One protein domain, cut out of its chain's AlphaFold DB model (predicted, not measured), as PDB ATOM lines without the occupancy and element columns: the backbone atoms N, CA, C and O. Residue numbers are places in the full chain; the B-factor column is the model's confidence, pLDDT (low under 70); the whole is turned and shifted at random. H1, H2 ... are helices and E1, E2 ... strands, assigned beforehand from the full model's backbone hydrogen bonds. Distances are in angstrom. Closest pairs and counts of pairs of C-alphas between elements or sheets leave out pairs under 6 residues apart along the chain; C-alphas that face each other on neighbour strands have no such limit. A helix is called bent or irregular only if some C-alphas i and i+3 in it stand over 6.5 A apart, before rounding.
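AT A GLANCE: This is residues 289 to 418 of the 481 residues of the protein "DUF815 domain-containing protein" of Selaginella moellendorffii (UniProt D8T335). A strongly twisted five-strand sheet stands between two helices, H2 over one face and H1 over the other. To one side of it H3 packs beside one end of H2, and the small hairpin E6 and E7, the part farthest from the mean of the C-alphas, packs on H3 through E6. The printed part has 130 residues with four named helices and seven named strands, in the order E1 E2 H1 E3 H2 E4 H3 E5 E6 E7 H4; the class is mixed, helices and strands. The large sheet, order E2 E1 E3 E4 E5, is mixed, and E6 and E7 are antiparallel. The whole is compact, with a radius of gyration of the C-alphas of 14.7 A, and spans 45 by 36 by 26 A.

IN THESE COORDINATES: E1 is residues 290 to 294, beginning at C-alpha 290 (215.993, -25.019, 328.077), and E2 is 297 to 300. H1, residues 315 to 324, is 14.5 A long, and E3, 332 to 336, is 13.5 A. H2, residues 342 to 353, is 17.3 A long and irregular: C-alphas 343 and 346 are 7.8 A apart. E4, 359 to 364, is 16.3 A long; H3, 372 to 383, is 16.2 A. E5 is 394 to 398, E6 404 to 407, E7 410 to 413, and H4 414 to 417, ending at C-alpha 417 (234.291, -10.159, 318.745).

HOW THE PARTS SIT: E1 and E2 form a hairpin, with N 292 and O 299 2.8 A apart. E1 and E3 are parallel, with N 336 and O 291 at 2.8 A; E3 and E4 are parallel, with N 333 and O 359 at 2.8 A; E4 and E5 are parallel, with N 395 and O 360 at 2.8 A. E3, H2, E4 and E4, H3, E5 are strand-helix-strand units, two parallel neighbour strands with a helix between, each with a right-handed crossover. Three layers, helices on both faces of a sheet, are made by H2, the large sheet and H1. H2 has a height over the sheet of 8.1 A, over E3; H1, at 9.8 A on the opposite face, is over E4 and only just E5, on which 3 of its 10 C-alphas fall. H2 touches H3 with residues 342 to 346 alone, the closest C-alphas being those of Phe 342 and Ser 375, 6.4 A, at a shallow tilt of 20 degrees, the same way. The closest C-alphas of H3 and E6 are those of Glu 373 and Ile 407, 5.3 A. E6 and E7 form a hairpin, with N 412 and O 405 at 2.8 A. H3 and H4 are close but not clearly touching, at 7.8 A between the C-alphas of Lys 380 and Leu 417. Every O i to N i+4 pair is within hydrogen-bond range in H1 and H3, 6 of 8 in H2, and H4 is too short for such a pair.

THE WHOLE: The C-alphas farthest apart, of Ala 330 and Glu 409, are 45.8 A apart. The printed part has no cut. The link from E2 to H1, residues 301 to 314, is long. Mean pLDDT of the printed part is 79.4; residues 302 to 314, 327, 370 and 385 to 388 are under 70.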
ATOM      1  N   GLN A 289     212.523 -26.523 326.113       83.69
ATOM      2  CA  GLN A 289     212.912 -25.160 325.761       83.69
ATOM      3  C   GLN A 289     214.310 -24.775 326.272       83.69
ATOM      4  O   GLN A 289     215.040 -24.038 325.606       83.69
ATOM      5  N   VAL A 290     214.691 -25.280 327.451       83.88
ATOM      6  CA  VAL A 290     215.993 -25.019 328.077       83.88
ATOM      7  C   VAL A 290     216.835 -26.286 328.041       83.88
ATOM      8  O   VAL A 290     216.440 -27.355 328.520       83.88
ATOM      9  N   LEU A 291     218.012 -26.165 327.445       86.62
ATOM     10  CA  LEU A 291     218.929 -27.263 327.198       86.62
ATOM     11  C   LEU A 291     220.319 -26.895 327.711       86.62
ATOM     12  O   LEU A 291     220.688 -25.725 327.803       86.62
ATOM     13  N   LYS A 292     221.128 -27.905 328.001       87.50
ATOM     14  CA  LYS A 292     222.523 -27.752 328.396       87.50
ATOM     15  C   LYS A 292     223.391 -28.760 327.672       87.50
ATOM     16  O   LYS A 292     222.984 -29.904 327.479       87.50
ATOM     17  N   LEU A 293     224.599 -28.345 327.308       85.62
ATOM     18  CA  LEU A 293     225.594 -29.264 326.776       85.62
ATOM     19  C   LEU A 293     226.248 -30.064 327.912       85.62
ATOM     20  O   LEU A 293     226.700 -29.496 328.911       85.62
ATOM     21  N   ARG A 294     226.271 -31.392 327.761       84.50
ATOM     22  CA  ARG A 294     226.978 -32.329 328.641       84.50
ATOM     23  C   ARG A 294     227.489 -33.514 327.822       84.50
ATOM     24  O   ARG A 294     226.684 -34.252 327.257       84.50
ATOM     25  N   GLY A 295     228.804 -33.726 327.783       83.75
ATOM     26  CA  GLY A 295     229.431 -34.882 327.129       83.75
ATOM     27  C   GLY A 295     229.052 -35.038 325.651       83.75
ATOM     28  O   GLY A 295     228.651 -36.121 325.226       83.75
ATOM     29  N   GLY A 296     229.102 -33.945 324.886       81.56
ATOM     30  CA  GLY A 296     228.782 -33.908 323.455       81.56
ATOM     31  C   GLY A 296     227.292 -33.884 323.122       81.56
ATOM     32  O   GLY A 296     226.946 -33.929 321.946       81.56
ATOM     33  N   LYS A 297     226.397 -33.858 324.119       83.44
ATOM     34  CA  LYS A 297     224.950 -34.020 323.907       83.44
ATOM     35  C   LYS A 297     224.134 -32.939 324.600       83.44
ATOM     36  O   LYS A 297     224.392 -32.580 325.748       83.44
ATOM     37  N   LEU A 298     223.093 -32.483 323.907       85.62
ATOM     38  CA  LEU A 298     222.022 -31.682 324.490       85.62
ATOM     39  C   LEU A 298     221.243 -32.516 325.508       85.62
ATOM     40  O   LEU A 298     220.693 -33.569 325.178       85.62
ATOM     41  N   VAL A 299     221.166 -32.044 326.744       83.88
ATOM     42  CA  VAL A 299     220.264 -32.581 327.766       83.88
ATOM     43  C   VAL A 299     219.305 -31.480 328.217       83.88
ATOM     44  O   VAL A 299     219.731 -30.326 328.282       83.88
ATOM     45  N   PRO A 300     218.036 -31.788 328.537       78.00
ATOM     46  CA  PRO A 300     217.169 -30.842 329.234       78.00
ATOM     47  C   PRO A 300     217.856 -30.333 330.508       78.00
ATOM     48  O   PRO A 300     218.371 -31.142 331.286       78.00
ATOM     49  N   ASP A 301     217.879 -29.016 330.725       74.81
ATOM     50  CA  ASP A 301     218.259 -28.452 332.025       74.81
ATOM     51  C   ASP A 301     217.015 -27.869 332.687       74.81
ATOM     52  O   ASP A 301     216.494 -26.833 332.287       74.81
ATOM     53  N   PHE A 302     216.542 -28.564 333.720       62.72
ATOM     54  CA  PHE A 302     215.413 -28.134 334.543       62.72
ATOM     55  C   PHE A 302     215.807 -27.038 335.547       62.72
ATOM     56  O   PHE A 302     214.970 -26.572 336.319       62.72
ATOM     57  N   ARG A 303     217.073 -26.592 335.547       57.06
ATOM     58  CA  ARG A 303     217.441 -25.314 336.157       57.06
ATOM     59  C   ARG A 303     216.768 -24.195 335.381       57.06
ATOM     60  O   ARG A 303     217.257 -23.772 334.337       57.06
ATOM     61  N   TYR A 304     215.665 -23.717 335.945       56.62
ATOM     62  CA  TYR A 304     214.940 -22.546 335.485       56.62
ATOM     63  C   TYR A 304     215.873 -21.436 335.005       56.62
ATOM     64  O   TYR A 304     216.830 -21.068 335.690       56.62
ATOM     65  N   LEU A 305     215.466 -20.780 333.922       55.06
ATOM     66  CA  LEU A 305     215.983 -19.465 333.560       55.06
ATOM     67  C   LEU A 305     215.535 -18.359 334.539       55.06
ATOM     68  O   LEU A 305     215.815 -17.187 334.315       55.06
ATOM     69  N   LYS A 306     214.878 -18.726 335.651       48.06
ATOM     70  CA  LYS A 306     214.556 -17.832 336.760       48.06
ATOM     71  C   LYS A 306     215.851 -17.183 337.266       48.06
ATOM     72  O   LYS A 306     216.774 -17.899 337.677       48.06
ATOM     73  N   PRO A 307     215.948 -15.847 337.276       50.03
ATOM     74  CA  PRO A 307     217.098 -15.167 337.848       50.03
ATOM     75  C   PRO A 307     217.130 -15.398 339.369       50.03
ATOM     76  O   PRO A 307     216.291 -14.884 340.105       50.03
ATOM     77  N   HIS A 308     218.073 -16.211 339.852       42.00
ATOM     78  CA  HIS A 308     218.210 -16.530 341.280       42.00
ATOM     79  C   HIS A 308     218.977 -15.415 341.999       42.00
ATOM     80  O   HIS A 308     220.184 -15.525 342.223       42.00
ATOM     81  N   GLY A 309     218.262 -14.332 342.310       42.69
ATOM     82  CA  GLY A 309     218.800 -13.140 342.962       42.69
ATOM     83  C   GLY A 309     219.880 -12.412 342.142       42.69
ATOM     84  O   GLY A 309     220.351 -12.906 341.109       42.69
ATOM     85  N   PRO A 310     220.310 -11.219 342.577       38.53
ATOM     86  CA  PRO A 310     221.376 -10.502 341.904       38.53
ATOM     87  C   PRO A 310     222.731 -11.181 342.159       38.53
ATOM     88  O   PRO A 310     223.365 -11.025 343.201       38.53
ATOM     89  N   SER A 311     223.205 -11.950 341.182       47.56
ATOM     90  CA  SER A 311     224.511 -12.615 341.231       47.56
ATOM     91  C   SER A 311     225.570 -11.791 340.481       47.56
ATOM     92  O   SER A 311     225.494 -11.552 339.275       47.56
ATOM     93  N   GLY A 312     226.576 -11.322 341.222       64.50
ATOM     94  CA  GLY A 312     227.607 -10.404 340.724       64.50
ATOM     95  C   GLY A 312     227.061  -9.012 340.377       64.50
ATOM     96  O   GLY A 312     226.153  -8.496 341.022       64.50
ATOM     97  N   SER A 313     227.600  -8.408 339.318       58.47
ATOM     98  CA  SER A 313     227.128  -7.130 338.759       58.47
ATOM     99  C   SER A 313     225.843  -7.268 337.919       58.47
ATOM    100  O   SER A 313     225.656  -6.510 336.973       58.47
ATOM    101  N   GLY A 314     225.026  -8.302 338.145       67.88
ATOM    102  CA  GLY A 314     223.779  -8.540 337.409       67.88
ATOM    103  C   GLY A 314     223.910  -9.083 335.975       67.88
ATOM    104  O   GLY A 314     222.886  -9.290 335.340       67.88
ATOM    105  N   LYS A 315     225.116  -9.371 335.454       72.69
ATOM    106  CA  LYS A 315     225.332  -9.837 334.058       72.69
ATOM    107  C   LYS A 315     224.460 -11.041 333.666       72.69
ATOM    108  O   LYS A 315     223.621 -10.938 332.778       72.69
ATOM    109  N   SER A 316     224.642 -12.173 334.344       71.25
ATOM    110  CA  SER A 316     223.869 -13.394 334.074       71.25
ATOM    111  C   SER A 316     222.392 -13.258 334.443       71.25
ATOM    112  O   SER A 316     221.547 -13.876 333.800       71.25
ATOM    113  N   TRP A 317     222.073 -12.440 335.453       73.88
ATOM    114  CA  TRP A 317     220.699 -12.124 335.847       73.88
ATOM    115  C   TRP A 317     219.958 -11.400 334.716       73.88
ATOM    116  O   TRP A 317     218.893 -11.853 334.312       73.88
ATOM    117  N   LEU A 318     220.558 -10.349 334.143       76.69
ATOM    118  CA  LEU A 318     219.971  -9.522 333.084       76.69
ATOM    119  C   LEU A 318     219.688 -10.345 331.829       76.69
ATOM    120  O   LEU A 318     218.600 -10.260 331.259       76.69
ATOM    121  N   VAL A 319     220.650 -11.179 331.427       79.62
ATOM    122  CA  VAL A 319     220.484 -12.099 330.299       79.62
ATOM    123  C   VAL A 319     219.328 -13.065 330.572       79.62
ATOM    124  O   VAL A 319     218.390 -13.123 329.785       79.62
ATOM    125  N   LYS A 320     219.329 -13.762 331.714       75.38
ATOM    126  CA  LYS A 320     218.283 -14.740 332.063       75.38
ATOM    127  C   LYS A 320     216.886 -14.101 332.173       75.38
ATOM    128  O   LYS A 320     215.942 -14.645 331.616       75.38
ATOM    129  N   ALA A 321     216.776 -12.914 332.775       75.88
ATOM    130  CA  ALA A 321     215.532 -12.143 332.900       75.88
ATOM    131  C   ALA A 321     214.999 -11.592 331.564       75.88
ATOM    132  O   ALA A 321     213.801 -11.356 331.415       75.88
ATOM    133  N   THR A 322     215.885 -11.354 330.592       78.69
ATOM    134  CA  THR A 322     215.496 -10.938 329.235       78.69
ATOM    135  C   THR A 322     215.028 -12.141 328.424       78.69
ATOM    136  O   THR A 322     213.991 -12.085 327.771       78.69
ATOM    137  N   LEU A 323     215.765 -13.250 328.505       80.62
ATOM    138  CA  LEU A 323     215.462 -14.488 327.791       80.62
ATOM    139  C   LEU A 323     214.198 -15.191 328.315       80.62
ATOM    140  O   LEU A 323     213.511 -15.830 327.526       80.62
ATOM    141  N   SER A 324     213.849 -15.065 329.604       73.19
ATOM    142  CA  SER A 324     212.613 -15.662 330.138       73.19
ATOM    143  C   SER A 324     211.365 -15.045 329.500       73.19
ATOM    144  O   SER A 324     210.449 -15.773 329.131       73.19
ATOM    145  N   LYS A 325     211.375 -13.733 329.221       74.06
ATOM    146  CA  LYS A 325     210.306 -13.035 328.478       74.06
ATOM    147  C   LYS A 325     210.153 -13.492 327.020       74.06
ATOM    148  O   LYS A 325     209.172 -13.138 326.381       74.06
ATOM    149  N   LEU A 326     211.121 -14.239 326.485       72.75
ATOM    150  CA  LEU A 326     211.066 -14.833 325.145       72.75
ATOM    151  C   LEU A 326     210.625 -16.309 325.171       72.75
ATOM    152  O   LEU A 326     210.433 -16.895 324.111       72.75
ATOM    153  N   SER A 327     210.447 -16.914 326.356       68.25
ATOM    154  CA  SER A 327     210.058 -18.329 326.495       68.25
ATOM    155  C   SER A 327     208.604 -18.628 326.100       68.25
ATOM    156  O   SER A 327     208.260 -19.785 325.871       68.25
ATOM    157  N   GLU A 328     207.771 -17.596 325.935       70.62
ATOM    158  CA  GLU A 328     206.405 -17.719 325.406       70.62
ATOM    159  C   GLU A 328     206.365 -18.131 323.914       70.62
ATOM    160  O   GLU A 328     205.344 -18.637 323.451       70.62
ATOM    161  N   ASP A 329     207.452 -17.953 323.145       79.12
ATOM    162  CA  ASP A 329     207.548 -18.451 321.761       79.12
ATOM    163  C   ASP A 329     207.924 -19.943 321.765       79.12
ATOM    164  O   ASP A 329     209.048 -20.324 322.102       79.12
ATOM    165  N   ALA A 330     206.997 -20.804 321.334       76.06
ATOM    166  CA  ALA A 330     207.205 -22.251 321.241       76.06
ATOM    167  C   ALA A 330     208.412 -22.651 320.365       76.06
ATOM    168  O   ALA A 330     208.985 -23.717 320.589       76.06
ATOM    169  N   ARG A 331     208.866 -21.789 319.440       87.69
ATOM    170  CA  ARG A 331     210.071 -22.001 318.611       87.69
ATOM    171  C   ARG A 331     211.349 -21.404 319.203       87.69
ATOM    172  O   ARG A 331     212.380 -21.397 318.531       87.69
ATOM    173  N   PHE A 332     211.318 -20.894 320.430       88.38
ATOM    174  CA  PHE A 332     212.489 -20.351 321.111       88.38
ATOM    175  C   PHE A 332     213.175 -21.399 321.993       88.38
ATOM    176  O   PHE A 332     212.525 -22.201 322.669       88.38
ATOM    177  N   ARG A 333     214.511 -21.414 321.987       89.06
ATOM    178  CA  ARG A 333     215.343 -22.341 322.764       89.06
ATOM    179  C   ARG A 333     216.531 -21.623 323.386       89.06
ATOM    180  O   ARG A 333     217.219 -20.856 322.719       89.06
ATOM    181  N   VAL A 334     216.842 -21.943 324.640       89.25
ATOM    182  CA  VAL A 334     218.070 -21.489 325.308       89.25
ATOM    183  C   VAL A 334     218.983 -22.686 325.527       89.25
ATOM    184  O   VAL A 334     218.585 -23.670 326.147       89.25
ATOM    185  N   VAL A 335     220.219 -22.600 325.035       90.56
ATOM    186  CA  VAL A 335     221.232 -23.649 325.181       90.56
ATOM    187  C   VAL A 335     222.386 -23.130 326.021       90.56
ATOM    188  O   VAL A 335     223.128 -22.246 325.607       90.56
ATOM    189  N   LEU A 336     222.548 -23.701 327.210       88.88
ATOM    190  CA  LEU A 336     223.640 -23.397 328.125       88.88
ATOM    191  C   LEU A 336     224.900 -24.165 327.704       88.88
ATOM    192  O   LEU A 336     224.920 -25.401 327.740       88.88
ATOM    193  N   LEU A 337     225.968 -23.441 327.366       88.50
ATOM    194  CA  LEU A 337     227.287 -23.994 327.057       88.50
ATOM    195  C   LEU A 337     228.273 -23.673 328.193       88.50
ATOM    196  O   LEU A 337     228.734 -22.537 328.308       88.50
ATOM    197  N   PRO A 338     228.625 -24.656 329.044       82.94
ATOM    198  CA  PRO A 338     229.686 -24.488 330.030       82.94
ATOM    199  C   PRO A 338     231.044 -24.314 329.348       82.94
ATOM    200  O   PRO A 338     231.372 -25.062 328.427       82.94
ATOM    201  N   SER A 339     231.897 -23.436 329.874       78.69
ATOM    202  CA  SER A 339     233.250 -23.191 329.341       78.69
ATOM    203  C   SER A 339     234.159 -24.437 329.352       78.69
ATOM    204  O   SER A 339     235.186 -24.449 328.684       78.69
ATOM    205  N   SER A 340     233.799 -25.497 330.088       80.75
ATOM    206  CA  SER A 340     234.475 -26.804 330.056       80.75
ATOM    207  C   SER A 340     234.136 -27.659 328.829       80.75
ATOM    208  O   SER A 340     234.929 -28.513 328.454       80.75
ATOM    209  N   GLU A 341     232.969 -27.446 328.217       85.62
ATOM    210  CA  GLU A 341     232.467 -28.210 327.064       85.62
ATOM    211  C   GLU A 341     232.702 -27.452 325.739       85.62
ATOM    212  O   GLU A 341     232.275 -27.899 324.679       85.62
ATOM    213  N   PHE A 342     233.406 -26.312 325.769       85.12
ATOM    214  CA  PHE A 342     233.571 -25.403 324.623       85.12
ATOM    215  C   PHE A 342     234.200 -26.069 323.382       85.12
ATOM    216  O   PHE A 342     233.903 -25.687 322.254       85.12
ATOM    217  N   LYS A 343     234.992 -27.135 323.569       86.38
ATOM    218  CA  LYS A 343     235.558 -27.956 322.478       86.38
ATOM    219  C   LYS A 343     234.498 -28.614 321.582       86.38
ATOM    220  O   LYS A 343     234.808 -29.022 320.470       86.38
ATOM    221  N   GLN A 344     233.259 -28.720 322.056       87.94
ATOM    222  CA  GLN A 344     232.125 -29.304 321.334       87.94
ATOM    223  C   GLN A 344     231.282 -28.248 320.594       87.94
ATOM    224  O   GLN A 344     230.226 -28.596 320.068       87.94
ATOM    225  N   LEU A 345     231.720 -26.976 320.537       88.06
ATOM    226  CA  LEU A 345     230.985 -25.867 319.908       88.06
ATOM    227  C   LEU A 345     230.496 -26.211 318.488       88.06
ATOM    228  O   LEU A 345     229.315 -26.056 318.198       88.06
ATOM    229  N   ALA A 346     231.365 -26.753 317.631       86.75
ATOM    230  CA  ALA A 346     230.988 -27.138 316.268       86.75
ATOM    231  C   ALA A 346     229.888 -28.220 316.234       86.75
ATOM    232  O   ALA A 346     228.950 -28.130 315.445       86.75
ATOM    233  N   THR A 347     229.952 -29.214 317.131       86.94
ATOM    234  CA  THR A 347     228.936 -30.274 317.245       86.94
ATOM    235  C   THR A 347     227.576 -29.716 317.661       86.94
ATOM    236  O   THR A 347     226.559 -30.134 317.116       86.94
ATOM    237  N   ILE A 348     227.533 -28.764 318.602       88.50
ATOM    238  CA  ILE A 348     226.259 -28.174 319.035       88.50
ATOM    239  C   ILE A 348     225.672 -27.213 317.992       88.50
ATOM    240  O   ILE A 348     224.463 -27.233 317.769       88.50
ATOM    241  N   LEU A 349     226.506 -26.424 317.304       91.00
ATOM    242  CA  LEU A 349     226.043 -25.562 316.212       91.00
ATOM    243  C   LEU A 349     225.434 -26.377 315.060       91.00
ATOM    244  O   LEU A 349     224.466 -25.932 314.451       91.00
ATOM    245  N   GLU A 350     225.935 -27.587 314.802       88.50
ATOM    246  CA  GLU A 350     225.358 -28.499 313.808       88.50
ATOM    247  C   GLU A 350     223.969 -29.030 314.213       88.50
ATOM    248  O   GLU A 350     223.040 -29.012 313.408       88.50
ATOM    249  N   GLU A 351     223.767 -29.422 315.474       87.50
ATOM    250  CA  GLU A 351     222.441 -29.841 315.969       87.50
ATOM    251  C   GLU A 351     221.404 -28.702 315.938       87.50
ATOM    252  O   GLU A 351     220.217 -28.932 315.681       87.50
ATOM    253  N   MET A 352     221.852 -27.460 316.154       91.75
ATOM    254  CA  MET A 352     221.024 -26.260 315.990       91.75
ATOM    255  C   MET A 352     220.714 -25.969 314.517       91.75
ATOM    256  O   MET A 352     219.575 -25.642 314.189       91.75
ATOM    257  N   ARG A 353     221.699 -26.121 313.620       89.88
ATOM    258  CA  ARG A 353     221.562 -25.905 312.169       89.88
ATOM    259  C   ARG A 353     220.513 -26.833 311.547       89.88
ATOM    260  O   ARG A 353     219.723 -26.377 310.727       89.88
ATOM    261  N   LYS A 354     220.448 -28.093 311.993       88.06
ATOM    262  CA  LYS A 354     219.413 -29.074 311.596       88.06
ATOM    263  C   LYS A 354     217.985 -28.657 311.965       88.06
ATOM    264  O   LYS A 354     217.039 -29.080 311.315       88.06
ATOM    265  N   ASN A 355     217.822 -27.832 312.999       91.06
ATOM    266  CA  ASN A 355     216.539 -27.279 313.433       91.06
ATOM    267  C   ASN A 355     216.438 -25.803 312.998       91.06
ATOM    268  O   ASN A 355     216.246 -24.918 313.829       91.06
ATOM    269  N   SER A 356     216.621 -25.530 311.701       88.31
ATOM    270  CA  SER A 356     216.746 -24.177 311.120       88.31
ATOM    271  C   SER A 356     215.565 -23.239 311.416       88.31
ATOM    272  O   SER A 356     215.741 -22.021 311.490       88.31
ATOM    273  N   HIS A 357     214.371 -23.796 311.619       87.94
ATOM    274  CA  HIS A 357     213.128 -23.102 311.973       87.94
ATOM    275  C   HIS A 357     213.016 -22.733 313.462       87.94
ATOM    276  O   HIS A 357     212.213 -21.869 313.822       87.94
ATOM    277  N   ILE A 358     213.822 -23.364 314.321       92.06
ATOM    278  CA  ILE A 358     213.910 -23.097 315.758       92.06
ATOM    279  C   ILE A 358     214.977 -22.034 316.017       92.06
ATOM    280  O   ILE A 358     216.091 -22.104 315.501       92.06
ATOM    281  N   ARG A 359     214.638 -21.049 316.850       91.88
ATOM    282  CA  ARG A 359     215.510 -19.936 317.241       91.88
ATOM    283  C   ARG A 359     216.246 -20.289 318.524       91.88
ATOM    284  O   ARG A 359     215.620 -20.492 319.562       91.88
ATOM    285  N   PHE A 360     217.569 -20.302 318.476       93.31
ATOM    286  CA  PHE A 360     218.415 -20.628 319.616       93.31
ATOM    287  C   PHE A 360     219.123 -19.394 320.169       93.31
ATOM    288  O   PHE A 360     219.663 -18.585 319.417       93.31
ATOM    289  N   VAL A 361     219.228 -19.313 321.492       92.75
ATOM    290  CA  VAL A 361     220.246 -18.510 322.175       92.75
ATOM    291  C   VAL A 361     221.261 -19.451 322.804       92.75
ATOM    292  O   VAL A 361     220.952 -20.173 323.752       92.75
ATOM    293  N   LEU A 362     222.482 -19.432 322.279       92.44
ATOM    294  CA  LEU A 362     223.625 -20.123 322.854       92.44
ATOM    295  C   LEU A 362     224.216 -19.239 323.956       92.44
ATOM    296  O   LEU A 362     224.890 -18.253 323.668       92.44
ATOM    297  N   LEU A 363     223.935 -19.574 325.215       89.81
ATOM    298  CA  LEU A 363     224.385 -18.823 326.384       89.81
ATOM    299  C   LEU A 363     225.677 -19.417 326.960       89.81
ATOM    300  O   LEU A 363     225.680 -20.536 327.480       89.81
ATOM    301  N   VAL A 364     226.753 -18.631 326.923       87.25
ATOM    302  CA  VAL A 364     228.047 -18.946 327.546       87.25
ATOM    303  C   VAL A 364     228.249 -18.062 328.777       87.25
ATOM    304  O   VAL A 364     228.470 -16.857 328.661       87.25
ATOM    305  N   GLU A 365     228.172 -18.649 329.971       80.69
ATOM    306  CA  GLU A 365     228.485 -17.934 331.216       80.69
ATOM    307  C   GLU A 365     229.996 -17.957 331.490       80.69
ATOM    308  O   GLU A 365     230.639 -18.996 331.339       80.69
ATOM    309  N   ASP A 366     230.558 -16.818 331.904       78.12
ATOM    310  CA  ASP A 366     231.987 -16.646 332.214       78.12
ATOM    311  C   ASP A 366     232.929 -17.135 331.089       78.12
ATOM    312  O   ASP A 366     233.839 -17.961 331.266       78.12
ATOM    313  N   LEU A 367     232.710 -16.579 329.895       80.19
ATOM    314  CA  LEU A 367     233.554 -16.771 328.721       80.19
ATOM    315  C   LEU A 367     235.012 -16.371 329.032       80.19
ATOM    316  O   LEU A 367     235.278 -15.319 329.621       80.19
ATOM    317  N   PHE A 368     235.948 -17.235 328.622       74.50
ATOM    318  CA  PHE A 368     237.400 -17.135 328.851       74.50
ATOM    319  C   PHE A 368     237.868 -17.187 330.320       74.50
ATOM    320  O   PHE A 368     238.983 -16.768 330.627       74.50
ATOM    321  N   LEU A 369     237.084 -17.757 331.242       70.75
ATOM    322  CA  LEU A 369     237.518 -17.890 332.641       70.75
ATOM    323  C   LEU A 369     238.670 -18.896 332.858       70.75
ATOM    324  O   LEU A 369     239.516 -18.660 333.718       70.75
ATOM    325  N   ARG A 370     238.693 -20.023 332.123       69.25
ATOM    326  CA  ARG A 370     239.624 -21.153 332.368       69.25
ATOM    327  C   ARG A 370     240.655 -21.381 331.258       69.25
ATOM    328  O   ARG A 370     241.842 -21.261 331.518       69.25
ATOM    329  N   SER A 371     240.210 -21.707 330.041       73.88
ATOM    330  CA  SER A 371     241.086 -21.927 328.878       73.88
ATOM    331  C   SER A 371     240.873 -20.795 327.874       73.88
ATOM    332  O   SER A 371     240.009 -20.892 327.004       73.88
ATOM    333  N   VAL A 372     241.574 -19.673 328.074       75.81
ATOM    334  CA  VAL A 372     241.393 -18.437 327.287       75.81
ATOM    335  C   VAL A 372     241.689 -18.694 325.810       75.81
ATOM    336  O   VAL A 372     240.819 -18.515 324.966       75.81
ATOM    337  N   GLU A 373     242.904 -19.155 325.527       78.88
ATOM    338  CA  GLU A 373     243.466 -19.284 324.183       78.88
ATOM    339  C   GLU A 373     242.721 -20.316 323.332       78.88
ATOM    340  O   GLU A 373     242.218 -19.979 322.263       78.88
ATOM    341  N   GLU A 374     242.540 -21.541 323.836       82.81
ATOM    342  CA  GLU A 374     241.824 -22.595 323.106       82.81
ATOM    343  C   GLU A 374     240.364 -22.213 322.824       82.81
ATOM    344  O   GLU A 374     239.892 -22.359 321.697       82.81
ATOM    345  N   SER A 375     239.650 -21.671 323.819       82.50
ATOM    346  CA  SER A 375     238.260 -21.243 323.608       82.50
ATOM    347  C   SER A 375     238.183 -20.071 322.629       82.50
ATOM    348  O   SER A 375     237.202 -19.956 321.903       82.50
ATOM    349  N   PHE A 376     239.186 -19.184 322.604       83.88
ATOM    350  CA  PHE A 376     239.193 -18.035 321.698       83.88
ATOM    351  C   PHE A 376     239.437 -18.482 320.262       83.88
ATOM    352  O   PHE A 376     238.710 -18.054 319.372       83.88
ATOM    353  N   VAL A 377     240.406 -19.376 320.038       83.81
ATOM    354  CA  VAL A 377     240.670 -19.959 318.715       83.81
ATOM    355  C   VAL A 377     239.423 -20.673 318.190       83.81
ATOM    356  O   VAL A 377     239.033 -20.443 317.051       83.81
ATOM    357  N   LEU A 378     238.748 -21.467 319.030       85.69
ATOM    358  CA  LEU A 378     237.503 -22.149 318.663       85.69
ATOM    359  C   LEU A 378     236.344 -21.182 318.386       85.69
ATOM    360  O   LEU A 378     235.609 -21.387 317.423       85.69
ATOM    361  N   LEU A 379     236.169 -20.138 319.205       86.56
ATOM    362  CA  LEU A 379     235.117 -19.145 318.986       86.56
ATOM    363  C   LEU A 379     235.370 -18.370 317.696       86.56
ATOM    364  O   LEU A 379     234.470 -18.234 316.875       86.56
ATOM    365  N   LYS A 380     236.599 -17.889 317.508       84.81
ATOM    366  CA  LYS A 380     236.980 -17.123 316.330       84.81
ATOM    367  C   LYS A 380     236.844 -17.968 315.062       84.81
ATOM    368  O   LYS A 380     236.211 -17.514 314.124       84.81
ATOM    369  N   ALA A 381     237.303 -19.219 315.064       84.12
ATOM    370  CA  ALA A 381     237.127 -20.132 313.932       84.12
ATOM    371  C   ALA A 381     235.654 -20.460 313.605       84.12
ATOM    372  O   ALA A 381     235.367 -20.864 312.482       84.12
ATOM    373  N   ALA A 382     234.731 -20.307 314.564       84.62
ATOM    374  CA  ALA A 382     233.290 -20.457 314.343       84.62
ATOM    375  C   ALA A 382     232.598 -19.156 313.889       84.62
ATOM    376  O   ALA A 382     231.503 -19.220 313.337       84.62
ATOM    377  N   LEU A 383     233.203 -17.989 314.144       82.81
ATOM    378  CA  LEU A 383     232.723 -16.676 313.692       82.81
ATOM    379  C   LEU A 383     233.334 -16.259 312.340       82.81
ATOM    380  O   LEU A 383     232.695 -15.528 311.588       82.81
ATOM    381  N   ASP A 384     234.547 -16.718 312.025       79.81
ATOM    382  CA  ASP A 384     235.239 -16.468 310.760       79.81
ATOM    383  C   ASP A 384     234.584 -17.292 309.625       79.81
ATOM    384  O   ASP A 384     234.630 -18.525 309.618       79.81
ATOM    385  N   GLU A 385     234.026 -16.610 308.618       61.50
ATOM    386  CA  GLU A 385     233.202 -17.187 307.531       61.50
ATOM    387  C   GLU A 385     233.881 -18.300 306.699       61.50
ATOM    388  O   GLU A 385     233.218 -19.025 305.959       61.50
ATOM    389  N   HIS A 386     235.204 -18.448 306.789       58.16
ATOM    390  CA  HIS A 386     236.000 -19.328 305.927       58.16
ATOM    391  C   HIS A 386     236.053 -20.806 306.357       58.16
ATOM    392  O   HIS A 386     236.592 -21.618 305.604       58.16
ATOM    393  N   LEU A 387     235.540 -21.173 307.541       55.22
ATOM    394  CA  LEU A 387     235.619 -22.548 308.071       55.22
ATOM    395  C   LEU A 387     234.247 -23.205 308.289       55.22
ATOM    396  O   LEU A 387     234.042 -24.338 307.854       55.22
ATOM    397  N   GLN A 388     233.302 -22.508 308.924       64.62
ATOM    398  CA  GLN A 388     231.882 -22.880 308.988       64.62
ATOM    399  C   GLN A 388     231.029 -21.609 309.094       64.62
ATOM    400  O   GLN A 388     231.269 -20.801 309.983       64.62
ATOM    401  N   GLU A 389     229.996 -21.446 308.256       78.12
ATOM    402  CA  GLU A 389     229.034 -20.342 308.425       78.12
ATOM    403  C   GLU A 389     228.274 -20.528 309.749       78.12
ATOM    404  O   GLU A 389     227.647 -21.573 309.986       78.12
ATOM    405  N   TRP A 390     228.330 -19.517 310.621       87.44
ATOM    406  CA  TRP A 390     227.584 -19.501 311.878       87.44
ATOM    407  C   TRP A 390     226.075 -19.666 311.596       87.44
ATOM    408  O   TRP A 390     225.537 -18.940 310.755       87.44
ATOM    409  N   PRO A 391     225.350 -20.595 312.254       90.69
ATOM    410  CA  PRO A 391     223.953 -20.852 311.918       90.69
ATOM    411  C   PRO A 391     223.077 -19.611 312.135       90.69
ATOM    412  O   PRO A 391     223.017 -19.055 313.231       90.69
ATOM    413  N   ARG A 392     222.343 -19.196 311.095       89.94
ATOM    414  CA  ARG A 392     221.513 -17.971 311.097       89.94
ATOM    415  C   ARG A 392     220.392 -17.977 312.139       89.94
ATOM    416  O   ARG A 392     219.865 -16.924 312.485       89.94
ATOM    417  N   ASN A 393     220.024 -19.156 312.628       92.00
ATOM    418  CA  ASN A 393     219.023 -19.368 313.665       92.00
ATOM    419  C   ASN A 393     219.605 -19.387 315.095       92.00
ATOM    420  O   ASN A 393     218.854 -19.609 316.044       92.00
ATOM    421  N   VAL A 394     220.912 -19.147 315.271       93.94
ATOM    422  CA  VAL A 394     221.600 -19.157 316.571       93.94
ATOM    423  C   VAL A 394     222.140 -17.769 316.910       93.94
ATOM    424  O   VAL A 394     223.013 -17.242 316.227       93.94
ATOM    425  N   LEU A 395     221.698 -17.202 318.030       92.75
ATOM    426  CA  LEU A 395     222.295 -16.014 318.635       92.75
ATOM    427  C   LEU A 395     223.293 -16.430 319.724       92.75
ATOM    428  O   LEU A 395     222.918 -17.086 320.697       92.75
ATOM    429  N   LEU A 396     224.556 -16.019 319.600       91.06
ATOM    430  CA  LEU A 396     225.524 -16.149 320.688       91.06
ATOM    431  C   LEU A 396     225.283 -15.060 321.739       91.06
ATOM    432  O   LEU A 396     225.354 -13.871 321.440       91.06
ATOM    433  N   CYS A 397     225.069 -15.466 322.987       90.12
ATOM    434  CA  CYS A 397     225.060 -14.572 324.135       90.12
ATOM    435  C   CYS A 397     226.147 -15.014 325.117       90.12
ATOM    436  O   CYS A 397     226.160 -16.159 325.564       90.12
ATOM    437  N   ALA A 398     227.051 -14.113 325.489       86.81
ATOM    438  CA  ALA A 398     228.131 -14.421 326.419       86.81
ATOM    439  C   ALA A 398     228.178 -13.419 327.573       86.81
ATOM    440  O   ALA A 398     227.964 -12.223 327.384       86.81
ATOM    441  N   THR A 399     228.510 -13.899 328.771       85.06
ATOM    442  CA  THR A 399     228.931 -13.037 329.880       85.06
ATOM    443  C   THR A 399     230.420 -13.233 330.131       85.06
ATOM    444  O   THR A 399     230.939 -14.342 330.026       85.06
ATOM    445  N   SER A 400     231.136 -12.160 330.469       81.12
ATOM    446  CA  SER A 400     232.508 -12.265 330.970       81.12
ATOM    447  C   SER A 400     232.741 -11.311 332.137       81.12
ATOM    448  O   SER A 400     232.077 -10.280 332.288       81.12
ATOM    449  N   SER A 401     233.688 -11.681 332.992       76.25
ATOM    450  CA  SER A 401     234.230 -10.841 334.061       76.25
ATOM    451  C   SER A 401     235.401  -9.967 333.593       76.25
ATOM    452  O   SER A 401     235.858  -9.127 334.364       76.25
ATOM    453  N   ARG A 402     235.861 -10.139 332.345       74.62
ATOM    454  CA  ARG A 402     236.973  -9.399 331.732       74.62
ATOM    455  C   ARG A 402     236.501  -8.618 330.504       74.62
ATOM    456  O   ARG A 402     235.549  -9.015 329.838       74.62
ATOM    457  N   SER A 403     237.188  -7.520 330.208       76.19
ATOM    458  CA  SER A 403     237.059  -6.735 328.969       76.19
ATOM    459  C   SER A 403     237.916  -7.278 327.822       76.19
ATOM    460  O   SER A 403     237.689  -6.956 326.658       76.19
ATOM    461  N   ASP A 404     238.924  -8.071 328.165       81.25
ATOM    462  CA  ASP A 404     240.081  -8.393 327.345       81.25
ATOM    463  C   ASP A 404     240.609  -9.800 327.666       81.25
ATOM    464  O   ASP A 404     240.416 -10.344 328.758       81.25
ATOM    465  N   ALA A 405     241.269 -10.400 326.679       77.00
ATOM    466  CA  ALA A 405     241.901 -11.708 326.755       77.00
ATOM    467  C   ALA A 405     243.343 -11.628 326.247       77.00
ATOM    468  O   ALA A 405     243.620 -10.980 325.240       77.00
ATOM    469  N   LYS A 406     244.256 -12.325 326.930       79.00
ATOM    470  CA  LYS A 406     245.633 -12.533 326.466       79.00
ATOM    471  C   LYS A 406     245.734 -13.864 325.726       79.00
ATOM    472  O   LYS A 406     245.254 -14.875 326.238       79.00
ATOM    473  N   ILE A 407     246.328 -13.830 324.538       77.69
ATOM    474  CA  ILE A 407     246.482 -14.946 323.597       77.69
ATOM    475  C   ILE A 407     247.919 -14.860 323.080       77.69
ATOM    476  O   ILE A 407     248.283 -13.868 322.440       77.69
ATOM    477  N   GLY A 408     248.763 -15.826 323.445       81.19
ATOM    478  CA  GLY A 408     250.215 -15.635 323.444       81.19
ATOM    479  C   GLY A 408     250.618 -14.291 324.074       81.19
ATOM    480  O   GLY A 408     250.239 -13.966 325.201       81.19
ATOM    481  N   GLU A 409     251.349 -13.477 323.313       80.69
ATOM    482  CA  GLU A 409     251.792 -12.131 323.713       80.69
ATOM    483  C   GLU A 409     250.762 -11.021 323.407       80.69
ATOM    484  O   GLU A 409     250.915  -9.884 323.858       80.69
ATOM    485  N   THR A 410     249.693 -11.322 322.664       82.31
ATOM    486  CA  THR A 410     248.713 -10.324 322.203       82.31
ATOM    487  C   THR A 410     247.557 -10.175 323.190       82.31
ATOM    488  O   THR A 410     246.977 -11.159 323.645       82.31
ATOM    489  N   THR A 411     247.174  -8.932 323.497       84.44
ATOM    490  CA  THR A 411     245.935  -8.633 324.235       84.44
ATOM    491  C   THR A 411     244.840  -8.239 323.246       84.44
ATOM    492  O   THR A 411     244.985  -7.252 322.529       84.44
ATOM    493  N   VAL A 412     243.745  -8.997 323.215       83.50
ATOM    494  CA  VAL A 412     242.573  -8.758 322.362       83.50
ATOM    495  C   VAL A 412     241.413  -8.275 323.228       83.50
ATOM    496  O   VAL A 412     241.134  -8.861 324.276       83.50
ATOM    497  N   LYS A 413     240.712  -7.219 322.803       84.62
ATOM    498  CA  LYS A 413     239.476  -6.785 323.464       84.62
ATOM    499  C   LYS A 413     238.353  -7.749 323.108       84.62
ATOM    500  O   LYS A 413     238.120  -8.036 321.940       84.62
ATOM    501  N   LEU A 414     237.625  -8.220 324.113       79.25
ATOM    502  CA  LEU A 414     236.541  -9.174 323.899       79.25
ATOM    503  C   LEU A 414     235.354  -8.548 323.175       79.25
ATOM    504  O   LEU A 414     234.722  -9.233 322.383       79.25
ATOM    505  N   GLY A 415     235.085  -7.259 323.406       79.19
ATOM    506  CA  GLY A 415     233.993  -6.543 322.741       79.19
ATOM    507  C   GLY A 415     234.122  -6.502 321.216       79.19
ATOM    508  O   GLY A 415     233.106  -6.501 320.533       79.19
ATOM    509  N   ASP A 416     235.345  -6.566 320.683       84.00
ATOM    510  CA  ASP A 416     235.615  -6.530 319.240       84.00
ATOM    511  C   ASP A 416     235.160  -7.828 318.524       84.00
ATOM    512  O   ASP A 416     235.062  -7.851 317.301       84.00
ATOM    513  N   LEU A 417     234.852  -8.903 319.272       81.25
ATOM    514  CA  LEU A 417     234.291 -10.159 318.745       81.25
ATOM    515  C   LEU A 417     232.755 -10.159 318.641       81.25
ATOM    516  O   LEU A 417     232.188 -11.092 318.074       81.25
ATOM    517  N   PHE A 418     232.065  -9.180 319.237       84.00
ATOM    518  CA  PHE A 418     230.605  -9.190 319.382       84.00
ATOM    519  C   PHE A 418     229.974  -7.938 318.773       84.00
ATOM    520  O   PHE A 418     230.322  -6.816 319.131       84.00
TER     521      PHE A 418